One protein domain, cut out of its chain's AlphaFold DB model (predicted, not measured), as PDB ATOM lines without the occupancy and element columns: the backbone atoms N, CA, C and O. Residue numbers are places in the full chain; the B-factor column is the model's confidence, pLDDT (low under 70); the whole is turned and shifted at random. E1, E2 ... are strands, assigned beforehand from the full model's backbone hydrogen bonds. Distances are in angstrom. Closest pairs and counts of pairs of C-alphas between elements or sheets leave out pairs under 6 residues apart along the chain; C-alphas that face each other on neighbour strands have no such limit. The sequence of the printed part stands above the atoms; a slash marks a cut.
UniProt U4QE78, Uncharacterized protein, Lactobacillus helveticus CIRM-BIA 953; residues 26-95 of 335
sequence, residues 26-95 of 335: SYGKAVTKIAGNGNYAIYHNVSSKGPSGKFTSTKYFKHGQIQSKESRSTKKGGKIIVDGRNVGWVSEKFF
ATOM      1  N   SER A  26       1.791  32.828  44.160       64.25
ATOM      2  CA  SER A  26       0.736  31.994  44.721       64.25
ATOM      3  C   SER A  26      -0.124  32.817  45.669       64.25
ATOM      4  O   SER A  26       0.378  33.635  46.438       64.25
ATOM      5  N   TYR A  27      -1.431  32.602  45.614       65.06
ATOM      6  CA  TYR A  27      -2.355  33.128  46.606       65.06
ATOM      7  C   TYR A  27      -2.515  32.091  47.721       65.06
ATOM      8  O   TYR A  27      -2.656  30.902  47.433       65.06
ATOM      9  N   GLY A  28      -2.541  32.528  48.986       63.41
ATOM     10  CA  GLY A  28      -2.808  31.626  50.118       63.41
ATOM     11  C   GLY A  28      -4.163  30.911  50.000       63.41
ATOM     12  O   GLY A  28      -4.320  29.784  50.460       63.41
ATOM     13  N   LYS A  29      -5.119  31.533  49.300       73.19
ATOM     14  CA  LYS A  29      -6.423  30.978  48.924       73.19
ATOM     15  C   LYS A  29      -6.765  31.358  47.484       73.19
ATOM     16  O   LYS A  29      -6.283  32.373  46.991       73.19
ATOM     17  N   ALA A  30      -7.591  30.567  46.793       81.56
ATOM     18  CA  ALA A  30      -7.950  30.893  45.412       81.56
ATOM     19  C   ALA A  30      -8.791  32.171  45.337       81.56
ATOM     20  O   ALA A  30      -9.759  32.315  46.081       81.56
ATOM     21  N   VAL A  31      -8.471  33.051  44.394       86.19
ATOM     22  CA  VAL A  31      -9.255  34.259  44.125       86.19
ATOM     23  C   VAL A  31     -10.248  34.019  42.992       86.19
ATOM     24  O   VAL A  31      -9.931  33.319  42.027       86.19
ATOM     25  N   THR A  32     -11.437  34.610  43.084       90.44
ATOM     26  CA  THR A  32     -12.453  34.549  42.024       90.44
ATOM     27  C   THR A  32     -12.074  35.467  40.873       90.44
ATOM     28  O   THR A  32     -11.646  36.601  41.086       90.44
ATOM     29  N   LYS A  33     -12.229  34.987  39.642       92.31
ATOM     30  CA  LYS A  33     -11.943  35.727  38.414       92.31
ATOM     31  C   LYS A  33     -13.214  35.865  37.588       92.31
ATOM     32  O   LYS A  33     -13.957  34.900  37.447       92.31
ATOM     33  N   ILE A  34     -13.422  37.033  36.989       94.31
ATOM     34  CA  ILE A  34     -14.530  37.255  36.050       94.31
ATOM     35  C   ILE A  34     -13.990  37.184  34.624       94.31
ATOM     36  O   ILE A  34     -13.006  37.848  34.287       94.31
ATOM     37  N   ALA A  35     -14.607  36.359  33.780       95.44
ATOM     38  CA  ALA A  35     -14.259  36.289  32.366       95.44
ATOM     39  C   ALA A  35     -14.685  37.570  31.635       95.44
ATOM     40  O   ALA A  35     -15.774  38.092  31.850       95.44
ATOM     41  N   GLY A  36     -13.833  38.046  30.733       94.81
ATOM     42  CA  GLY A  36     -14.205  39.013  29.709       94.81
ATOM     43  C   GLY A  36     -14.793  38.326  28.473       94.81
ATOM     44  O   GLY A  36     -14.982  37.109  28.422       94.81
ATOM     45  N   ASN A  37     -15.031  39.110  27.422       91.00
ATOM     46  CA  ASN A  37     -15.731  38.634  26.222       91.00
ATOM     47  C   ASN A  37     -14.852  37.825  25.249       91.00
ATOM     48  O   ASN A  37     -15.371  37.118  24.382       91.00
ATOM     49  N   GLY A  38     -13.526  37.918  25.374       92.25
ATOM     50  CA  GLY A  38     -12.586  37.315  24.430       92.25
ATOM     51  C   GLY A  38     -12.372  35.809  24.617       92.25
ATOM     52  O   GLY A  38     -12.390  35.274  25.728       92.25
ATOM     53  N   ASN A  39     -12.084  35.122  23.510       95.62
ATOM     54  CA  ASN A  39     -11.697  33.714  23.509       95.62
ATOM     55  C   ASN A  39     -10.175  33.583  23.412       95.62
ATOM     56  O   ASN A  39      -9.561  34.035  22.449       95.62
ATOM     57  N   TYR A  40      -9.569  32.906  24.380       94.94
ATOM     58  CA  TYR A  40      -8.124  32.749  24.485       94.94
ATOM     59  C   TYR A  40      -7.742  31.273  24.493       94.94
ATOM     60  O   TYR A  40      -8.548  30.398  24.818       94.94
ATOM     61  N   ALA A  41      -6.507  30.984  24.095       95.69
ATOM     62  CA  ALA A  41      -5.933  29.652  24.218       95.69
ATOM     63  C   ALA A  41      -5.601  29.340  25.683       95.69
ATOM     64  O   ALA A  41      -5.187  30.230  26.430       95.69
ATOM     65  N   ILE A  42      -5.753  28.071  26.056       95.38
ATOM     66  CA  ILE A  42      -5.352  27.541  27.360       95.38
ATOM     67  C   ILE A  42      -4.210  26.547  27.146       95.38
ATOM     68  O   ILE A  42      -4.241  25.733  26.214       95.38
ATOM     69  N   TYR A  43      -3.206  26.645  28.012       94.19
ATOM     70  CA  TYR A  43      -1.929  25.946  27.912       94.19
ATOM     71  C   TYR A  43      -1.677  25.078  29.143       94.19
ATOM     72  O   TYR A  43      -2.073  25.442  30.253       94.19
ATOM     73  N   HIS A  44      -1.005  23.942  28.953       91.56
ATOM     74  CA  HIS A  44      -0.582  23.093  30.067       91.56
ATOM     75  C   HIS A  44       0.462  23.794  30.937       91.56
ATOM     76  O   HIS A  44       0.376  23.740  32.162       91.56
ATOM     77  N   ASN A  45       1.411  24.487  30.302       87.00
ATOM     78  CA  ASN A  45       2.596  25.019  30.963       87.00
ATOM     79  C   ASN A  45       2.891  26.462  30.548       87.00
ATOM     80  O   ASN A  45       2.556  26.895  29.441       87.00
ATOM     81  N   VAL A  46       3.577  27.185  31.434       85.25
ATOM     82  CA  VAL A  46       4.135  28.522  31.191       85.25
ATOM     83  C   VAL A  46       5.536  28.585  31.789       85.25
ATOM     84  O   VAL A  46       5.704  28.335  32.982       85.25
ATOM     85  N   SER A  47       6.536  28.941  30.985       80.81
ATOM     86  CA  SER A  47       7.927  29.152  31.414       80.81
ATOM     87  C   SER A  47       8.410  30.565  31.065       80.81
ATOM     88  O   SER A  47       7.658  31.363  30.501       80.81
ATOM     89  N   SER A  48       9.673  30.878  31.371       73.94
ATOM     90  CA  SER A  48      10.328  32.128  30.949       73.94
ATOM     91  C   SER A  48      10.321  32.308  29.428       73.94
ATOM     92  O   SER A  48      10.160  33.423  28.943       73.94
ATOM     93  N   LYS A  49      10.409  31.199  28.678       78.00
ATOM     94  CA  LYS A  49      10.355  31.164  27.206       78.00
ATOM     95  C   LYS A  49       8.936  31.336  26.650       78.00
ATOM     96  O   LYS A  49       8.758  31.492  25.447       78.00
ATOM     97  N   GLY A  50       7.924  31.315  27.517       77.44
ATOM     98  CA  GLY A  50       6.524  31.478  27.158       77.44
ATOM     99  C   GLY A  50       5.667  30.231  27.410       77.44
ATOM    100  O   GLY A  50       6.096  29.270  28.050       77.44
ATOM    101  N   PRO A  51       4.402  30.264  26.964       86.94
ATOM    102  CA  PRO A  51       3.454  29.170  27.141       86.94
ATOM    103  C   PRO A  51       3.735  28.009  26.179       86.94
ATOM    104  O   PRO A  51       4.101  28.227  25.024       86.94
ATOM    105  N   SER A  52       3.460  26.781  26.605       89.44
ATOM    106  CA  SER A  52       3.589  25.592  25.756       89.44
ATOM    107  C   SER A  52       2.469  24.582  26.011       89.44
ATOM    108  O   SER A  52       1.768  24.633  27.026       89.44
ATOM    109  N   GLY A  53       2.251  23.691  25.040       92.69
ATOM    110  CA  GLY A  53       1.192  22.684  25.110       92.69
ATOM    111  C   GLY A  53      -0.205  23.306  25.105       92.69
ATOM    112  O   GLY A  53      -0.964  23.132  26.055       92.69
ATOM    113  N   LYS A  54      -0.546  24.076  24.062       94.56
ATOM    114  CA  LYS A  54      -1.932  24.517  23.827       94.56
ATOM    115  C   LYS A  54      -2.806  23.280  23.637       94.56
ATOM    116  O   LYS A  54      -2.508  22.467  22.773       94.56
ATOM    117  N   PHE A  55      -3.913  23.186  24.367       95.25
ATOM    118  CA  PHE A  55      -4.778  21.999  24.299       95.25
ATOM    119  C   PHE A  55      -6.278  22.319  24.280       95.25
ATOM    120  O   PHE A  55      -7.103  21.454  23.984       95.25
ATOM    121  N   THR A  56      -6.671  23.561  24.582       96.56
ATOM    122  CA  THR A  56      -8.078  23.987  24.539       96.56
ATOM    123  C   THR A  56      -8.210  25.518  24.454       96.56
ATOM    124  O   THR A  56      -7.226  26.236  24.257       96.56
ATOM    125  N   SER A  57      -9.438  26.030  24.578       96.38
ATOM    126  CA  SER A  57      -9.771  27.455  24.583       96.38
ATOM    127  C   SER A  57     -10.740  27.812  25.711       96.38
ATOM    128  O   SER A  57     -11.566  26.992  26.111       96.38
ATOM    129  N   THR A  58     -10.677  29.060  26.179       96.19
ATOM    130  CA  THR A  58     -11.583  29.624  27.191       96.19
ATOM    131  C   THR A  58     -13.044  29.671  26.760       96.19
ATOM    132  O   THR A  58     -13.914  29.746  27.623       96.19
ATOM    133  N   LYS A  59     -13.351  29.560  25.459       96.06
ATOM    134  CA  LYS A  59     -14.735  29.585  24.955       96.06
ATOM    135  C   LYS A  59     -15.653  28.542  25.603       96.06
ATOM    136  O   LYS A  59     -16.858  28.742  25.654       96.06
ATOM    137  N   TYR A  60     -15.083  27.439  26.093       96.19
ATOM    138  CA  TYR A  60     -15.815  26.357  26.758       96.19
ATOM    139  C   TYR A  60     -16.041  26.587  28.255       96.19
ATOM    140  O   TYR A  60     -16.746  25.805  28.874       96.19
ATOM    141  N   PHE A  61     -15.414  27.609  28.838       95.44
ATOM    142  CA  PHE A  61     -15.318  27.783  30.288       95.44
ATOM    143  C   PHE A  61     -15.689  29.190  30.761       95.44
ATOM    144  O   PHE A  61     -15.805  29.414  31.957       95.44
ATOM    145  N   LYS A  62     -15.871  30.148  29.841       93.12
ATOM    146  CA  LYS A  62     -16.072  31.571  30.157       93.12
ATOM    147  C   LYS A  62     -17.315  31.890  30.995       93.12
ATOM    148  O   LYS A  62     -17.420  33.001  31.490       93.12
ATOM    149  N   HIS A  63     -18.246  30.948  31.116       94.19
ATOM    150  CA  HIS A  63     -19.451  31.103  31.928       94.19
ATOM    151  C   HIS A  63     -19.458  30.224  33.180       94.19
ATOM    152  O   HIS A  63     -20.419  30.301  33.928       94.19
ATOM    153  N   GLY A  64     -18.445  29.382  33.401       94.06
ATOM    154  CA  GLY A  64     -18.331  28.629  34.650       94.06
ATOM    155  C   GLY A  64     -17.839  29.516  35.792       94.06
ATOM    156  O   GLY A  64     -17.471  30.675  35.579       94.06
ATOM    157  N   GLN A  65     -17.757  28.954  36.992       93.94
ATOM    158  CA  GLN A  65     -17.115  29.634  38.114       93.94
ATOM    159  C   GLN A  65     -15.599  29.555  37.950       93.94
ATOM    160  O   GLN A  65     -15.022  28.464  37.993       93.94
ATOM    161  N   ILE A  66     -14.940  30.702  37.775       94.06
ATOM    162  CA  ILE A  66     -13.500  30.755  37.503       94.06
ATOM    163  C   ILE A  66     -12.753  31.232  38.740       94.06
ATOM    164  O   ILE A  66     -13.026  32.292  39.298       94.06
ATOM    165  N   GLN A  67     -11.754  30.459  39.145       92.06
ATOM    166  CA  GLN A  67     -10.895  30.759  40.284       92.06
ATOM    167  C   GLN A  67      -9.423  30.627  39.894       92.06
ATOM    168  O   GLN A  67      -9.078  29.962  38.917       92.06
ATOM    169  N   SER A  68      -8.529  31.255  40.654       88.44
ATOM    170  CA  SER A  68      -7.085  31.179  40.413       88.44
ATOM    171  C   SER A  68      -6.295  31.142  41.716       88.44
ATOM    172  O   SER A  68      -6.525  31.955  42.606       88.44
ATOM    173  N   LYS A  69      -5.348  30.203  41.818       81.62
ATOM    174  CA  LYS A  69      -4.395  30.101  42.942       81.62
ATOM    175  C   LYS A  69      -2.987  30.570  42.595       81.62
ATOM    176  O   LYS A  69      -2.194  30.812  43.494       81.62
ATOM    177  N   GLU A  70      -2.683  30.717  41.313       78.62
ATOM    178  CA  GLU A  70      -1.340  31.017  40.832       78.62
ATOM    179  C   GLU A  70      -1.425  32.041  39.698       78.62
ATOM    180  O   GLU A  70      -2.221  31.898  38.765       78.62
ATOM    181  N   SER A  71      -0.558  33.046  39.742       73.44
ATOM    182  CA  SER A  71      -0.360  34.005  38.656       73.44
ATOM    183  C   SER A  71       1.121  34.102  38.298       73.44
ATOM    184  O   SER A  71       1.987  33.974  39.161       73.44
ATOM    185  N   ARG A  72       1.440  34.296  37.015       68.94
ATOM    186  CA  ARG A  72       2.817  34.521  36.545       68.94
ATOM    187  C   ARG A  72       2.883  35.841  35.792       68.94
ATOM    188  O   ARG A  72       2.059  36.086  34.917       68.94
ATOM    189  N   SER A  73       3.900  36.649  36.100       57.75
ATOM    190  CA  SER A  73       4.139  37.960  35.466       57.75
ATOM    191  C   SER A  73       4.574  37.859  33.991       57.75
ATOM    192  O   SER A  73       4.642  38.847  33.264       57.75
ATOM    193  N   THR A  74       4.847  36.650  33.493       55.59
ATOM    194  CA  THR A  74       5.068  36.423  32.056       55.59
ATOM    195  C   THR A  74       3.850  36.880  31.249       55.59
ATOM    196  O   THR A  74       2.727  36.797  31.742       55.59
ATOM    197  N   LYS A  75       4.042  37.269  29.976       52.88
ATOM    198  CA  LYS A  75       3.008  37.789  29.045       52.88
ATOM    199  C   LYS A  75       1.702  36.957  28.935       52.88
ATOM    200  O   LYS A  75       0.771  37.388  28.251       52.88
ATOM    201  N   LYS A  76       1.584  35.788  29.586       58.31
ATOM    202  CA  LYS A  76       0.347  35.004  29.728       58.31
ATOM    203  C   LYS A  76       0.084  34.520  31.171       58.31
ATOM    204  O   LYS A  76       0.329  33.364  31.477       58.31
ATOM    205  N   GLY A  77      -0.454  35.437  31.981       69.25
ATOM    206  CA  GLY A  77      -1.607  35.312  32.898       69.25
ATOM    207  C   GLY A  77      -1.739  34.132  33.875       69.25
ATOM    208  O   GLY A  77      -0.810  33.379  34.129       69.25
ATOM    209  N   GLY A  78      -2.898  34.057  34.537       81.94
ATOM    210  CA  GLY A  78      -3.149  33.171  35.681       81.94
ATOM    211  C   GLY A  78      -3.480  31.723  35.318       81.94
ATOM    212  O   GLY A  78      -3.994  31.429  34.236       81.94
ATOM    213  N   LYS A  79      -3.227  30.811  36.259       88.50
ATOM    214  CA  LYS A  79      -3.684  29.421  36.185       88.50
ATOM    215  C   LYS A  79      -5.113  29.346  36.700       88.50
ATOM    216  O   LYS A  79      -5.380  29.742  37.838       88.50
ATOM    217  N   ILE A  80      -6.020  28.877  35.852       92.81
ATOM    218  CA  ILE A  80      -7.452  28.846  36.134       92.81
ATOM    219  C   ILE A  80      -7.937  27.478  36.594       92.81
ATOM    220  O   ILE A  80      -7.493  26.419  36.135       92.81
ATOM    221  N   ILE A  81      -8.910  27.556  37.485       92.44
ATOM    222  CA  ILE A  81      -9.733  26.485  38.014       92.44
ATOM    223  C   ILE A  81     -11.157  26.835  37.597       92.44
ATOM    224  O   ILE A  81     -11.573  27.975  37.786       92.44
ATOM    225  N   VAL A  82     -11.870  25.893  36.991       93.56
ATOM    226  CA  VAL A  82     -13.233  26.104  36.492       93.56
ATOM    227  C   VAL A  82     -14.127  25.043  37.095       93.56
ATOM    228  O   VAL A  82     -13.808  23.857  36.997       93.56
ATOM    229  N   ASP A  83     -15.205  25.470  37.741       90.88
ATOM    230  CA  ASP A  83     -16.160  24.591  38.421       90.88
ATOM    231  C   ASP A  83     -15.456  23.605  39.380       90.88
ATOM    232  O   ASP A  83     -15.728  22.406  39.414       90.88
ATOM    233  N   GLY A  84     -14.444  24.108  40.098       88.00
ATOM    234  CA  GLY A  84     -13.612  23.336  41.031       88.00
ATOM    235  C   GLY A  84     -12.518  22.468  40.396       88.00
ATOM    236  O   GLY A  84     -11.705  21.890  41.119       88.00
ATOM    237  N   ARG A  85     -12.433  22.378  39.064       91.12
ATOM    238  CA  ARG A  85     -11.417  21.579  38.366       91.12
ATOM    239  C   ARG A  85     -10.254  22.433  37.869       91.12
ATOM    240  O   ARG A  85     -10.458  23.425  37.178       91.12
ATOM    241  N   ASN A  86      -9.021  21.995  38.123       92.38
ATOM    242  CA  ASN A  86      -7.838  22.572  37.478       92.38
ATOM    243  C   ASN A  86      -7.950  22.465  35.949       92.38
ATOM    244  O   ASN A  86      -8.122  21.369  35.410       92.38
ATOM    245  N   VAL A  87      -7.828  23.600  35.260       94.25
ATOM    246  CA  VAL A  87      -7.911  23.665  33.799       94.25
ATOM    247  C   VAL A  87      -6.537  23.921  33.194       94.25
ATOM    248  O   VAL A  87      -6.035  23.061  32.484       94.25
ATOM    249  N   GLY A  88      -5.893  25.054  33.477       93.56
ATOM    250  CA  GLY A  88      -4.585  25.371  32.893       93.56
ATOM    251  C   GLY A  88      -4.275  26.860  32.899       93.56
ATOM    252  O   GLY A  88      -4.953  27.641  33.560       93.56
ATOM    253  N   TRP A  89      -3.247  27.262  32.157       92.94
ATOM    254  CA  TRP A  89      -2.792  28.650  32.083       92.94
ATOM    255  C   TRP A  89      -3.486  29.417  30.964       92.94
ATOM    256  O   TRP A  89      -3.615  28.916  29.844       92.94
ATOM    257  N   VAL A  90      -3.879  30.656  31.248       93.06
ATOM    258  CA  VAL A  90      -4.528  31.552  30.285       93.06
ATOM    259  C   VAL A  90      -3.916  32.947  30.345       93.06
ATOM    260  O   VAL A  90      -3.385  33.365  31.368       93.06
ATOM    261  N   SER A  91      -3.984  33.690  29.239       91.38
ATOM    262  CA  SER A  91      -3.625  35.111  29.243       91.38
ATOM    263  C   SER A  91      -4.533  35.902  30.183       91.38
ATOM    264  O   SER A  91      -5.738  35.696  30.196       91.38
ATOM    265  N   GLU A  92      -3.974  36.873  30.902       88.75
ATOM    266  CA  GLU A  92      -4.747  37.752  31.784       88.75
ATOM    267  C   GLU A  92      -5.760  38.616  31.014       88.75
ATOM    268  O   GLU A  92      -6.782  39.013  31.563       88.75
ATOM    269  N   LYS A  93      -5.532  38.827  29.709       91.56
ATOM    270  CA  LYS A  93      -6.491  39.477  28.800       91.56
ATOM    271  C   LYS A  93      -7.825  38.725  28.685       91.56
ATOM    272  O   LYS A  93      -8.789  39.278  28.166       91.56
ATOM    273  N   PHE A  94      -7.877  37.471  29.139       93.75
ATOM    274  CA  PHE A  94      -9.122  36.724  29.263       93.75
ATOM    275  C   PHE A  94     -10.064  37.310  30.306       93.75
ATOM    276  O   PHE A  94     -11.271  37.202  30.130       93.75
ATOM    277  N   PHE A  95      -9.550  37.925  31.367       94.44
ATOM    278  CA  PHE A  95     -10.393  38.408  32.450       94.44
ATOM    279  C   PHE A  95     -10.953  39.804  32.157       94.44
ATOM    280  O   PHE A  95     -10.329  40.608  31.460       94.44
TER     281      PHE A  95
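This is residues 26 to 95 of the 335 residues of an uncharacterized protein of Lactobacillus helveticus CIRM-BIA 953 (UniProt U4QE78). The domain is one strongly twisted antiparallel sheet of six strands, a curved wall whose two edges, E1 and E3, stay apart, so that it is not a closed barrel. Residues 34 to 40, which join E1 to E2, and the last printed residues, 91 to 95, lie over one face of this wall, while residues 58 to 65 pass from E3 to E4 beyond the ends of the inner strands. The printed part has 70 residues with no named helix and six named strands, E1 to E6 along the chain; across the sheet the order is E1, E4, E5, E6, E2, E3. The class is all strand. The whole is compact, with a radius of gyration of the C-alphas of 10.9 A, and rounded, with spans of 30 by 28 by 19 A.

The inner strands E5, residues 78 to 82, and E6, residues 85 to 90, are a hairpin at 148 degrees, with N 80 and O 88 within hydrogen-bond range at 2.8 A. E4, residues 66 to 71, is the antiparallel neighbour of E5 at 151 degrees, and these two are also a hairpin; N 67 and O 81 are 2.8 A apart. E4, E5 and E6 make a meander, each strand the antiparallel neighbour of the one before. The edge strand E1, residues 26 to 33, is antiparallel to E4 at 145 degrees, with N 33 and O 66 at 2.8 A and N 27 and O 69 at 2.9 A. E1 bends by 98 degrees at residue 29. E2, residues 41 to 47, is the other neighbour of E6, antiparallel to it, with N 43 and O 89 at 2.9 A and N 89 and O 43 at 2.9 A. The pairing of E6 is staggered: it pairs with E5 over residues 85 to 89 and with E2 over residues 89 to 90. E2 and the edge strand E3, residues 50 to 57, are a hairpin at 155 degrees, with N 47 and O 50 at 3.0 A and N 42 and O 56 at 3.0 A. E3 bends by 81 degrees at residue 53. E1 is apart from E3 and from E6, and E2 is apart from E4. From edge to edge the strands' lines turn by 139 degrees and the way across the sheet turns by 60 degrees.

E3 is 17.0 A from first to last C-alpha and E2 is 15.6 A. E1 and E6 are each 14.6 A, E4 is 13.6 A and E5 is 12.3 A. E1 begins at C-alpha 26, at (0.736, 31.994, 44.721). E3 ends at C-alpha 57, at (-9.771, 27.455, 24.583). E6 ends at C-alpha 90, at (-4.528, 31.552, 30.285). The centre of E5, 4.1 A from the mean of the C-alphas, is the nearest to it, and that of E1, at 12.1 A, is the farthest.

The two C-alphas farthest apart are those of Lys 49 and His 63, at 30.2 A, and the first and last printed C-alphas, of Ser 26 and Phe 95, are 17.8 A apart. The printed part has no cut. The links E2 to E3 and E5 to E6 are tight, those from E1 to E2, E3 to E4 and E4 to E5 are short, and none is long. The mean pLDDT of the printed part is 86.6; it is under 70 at residues 26 to 28 and 72 to 77.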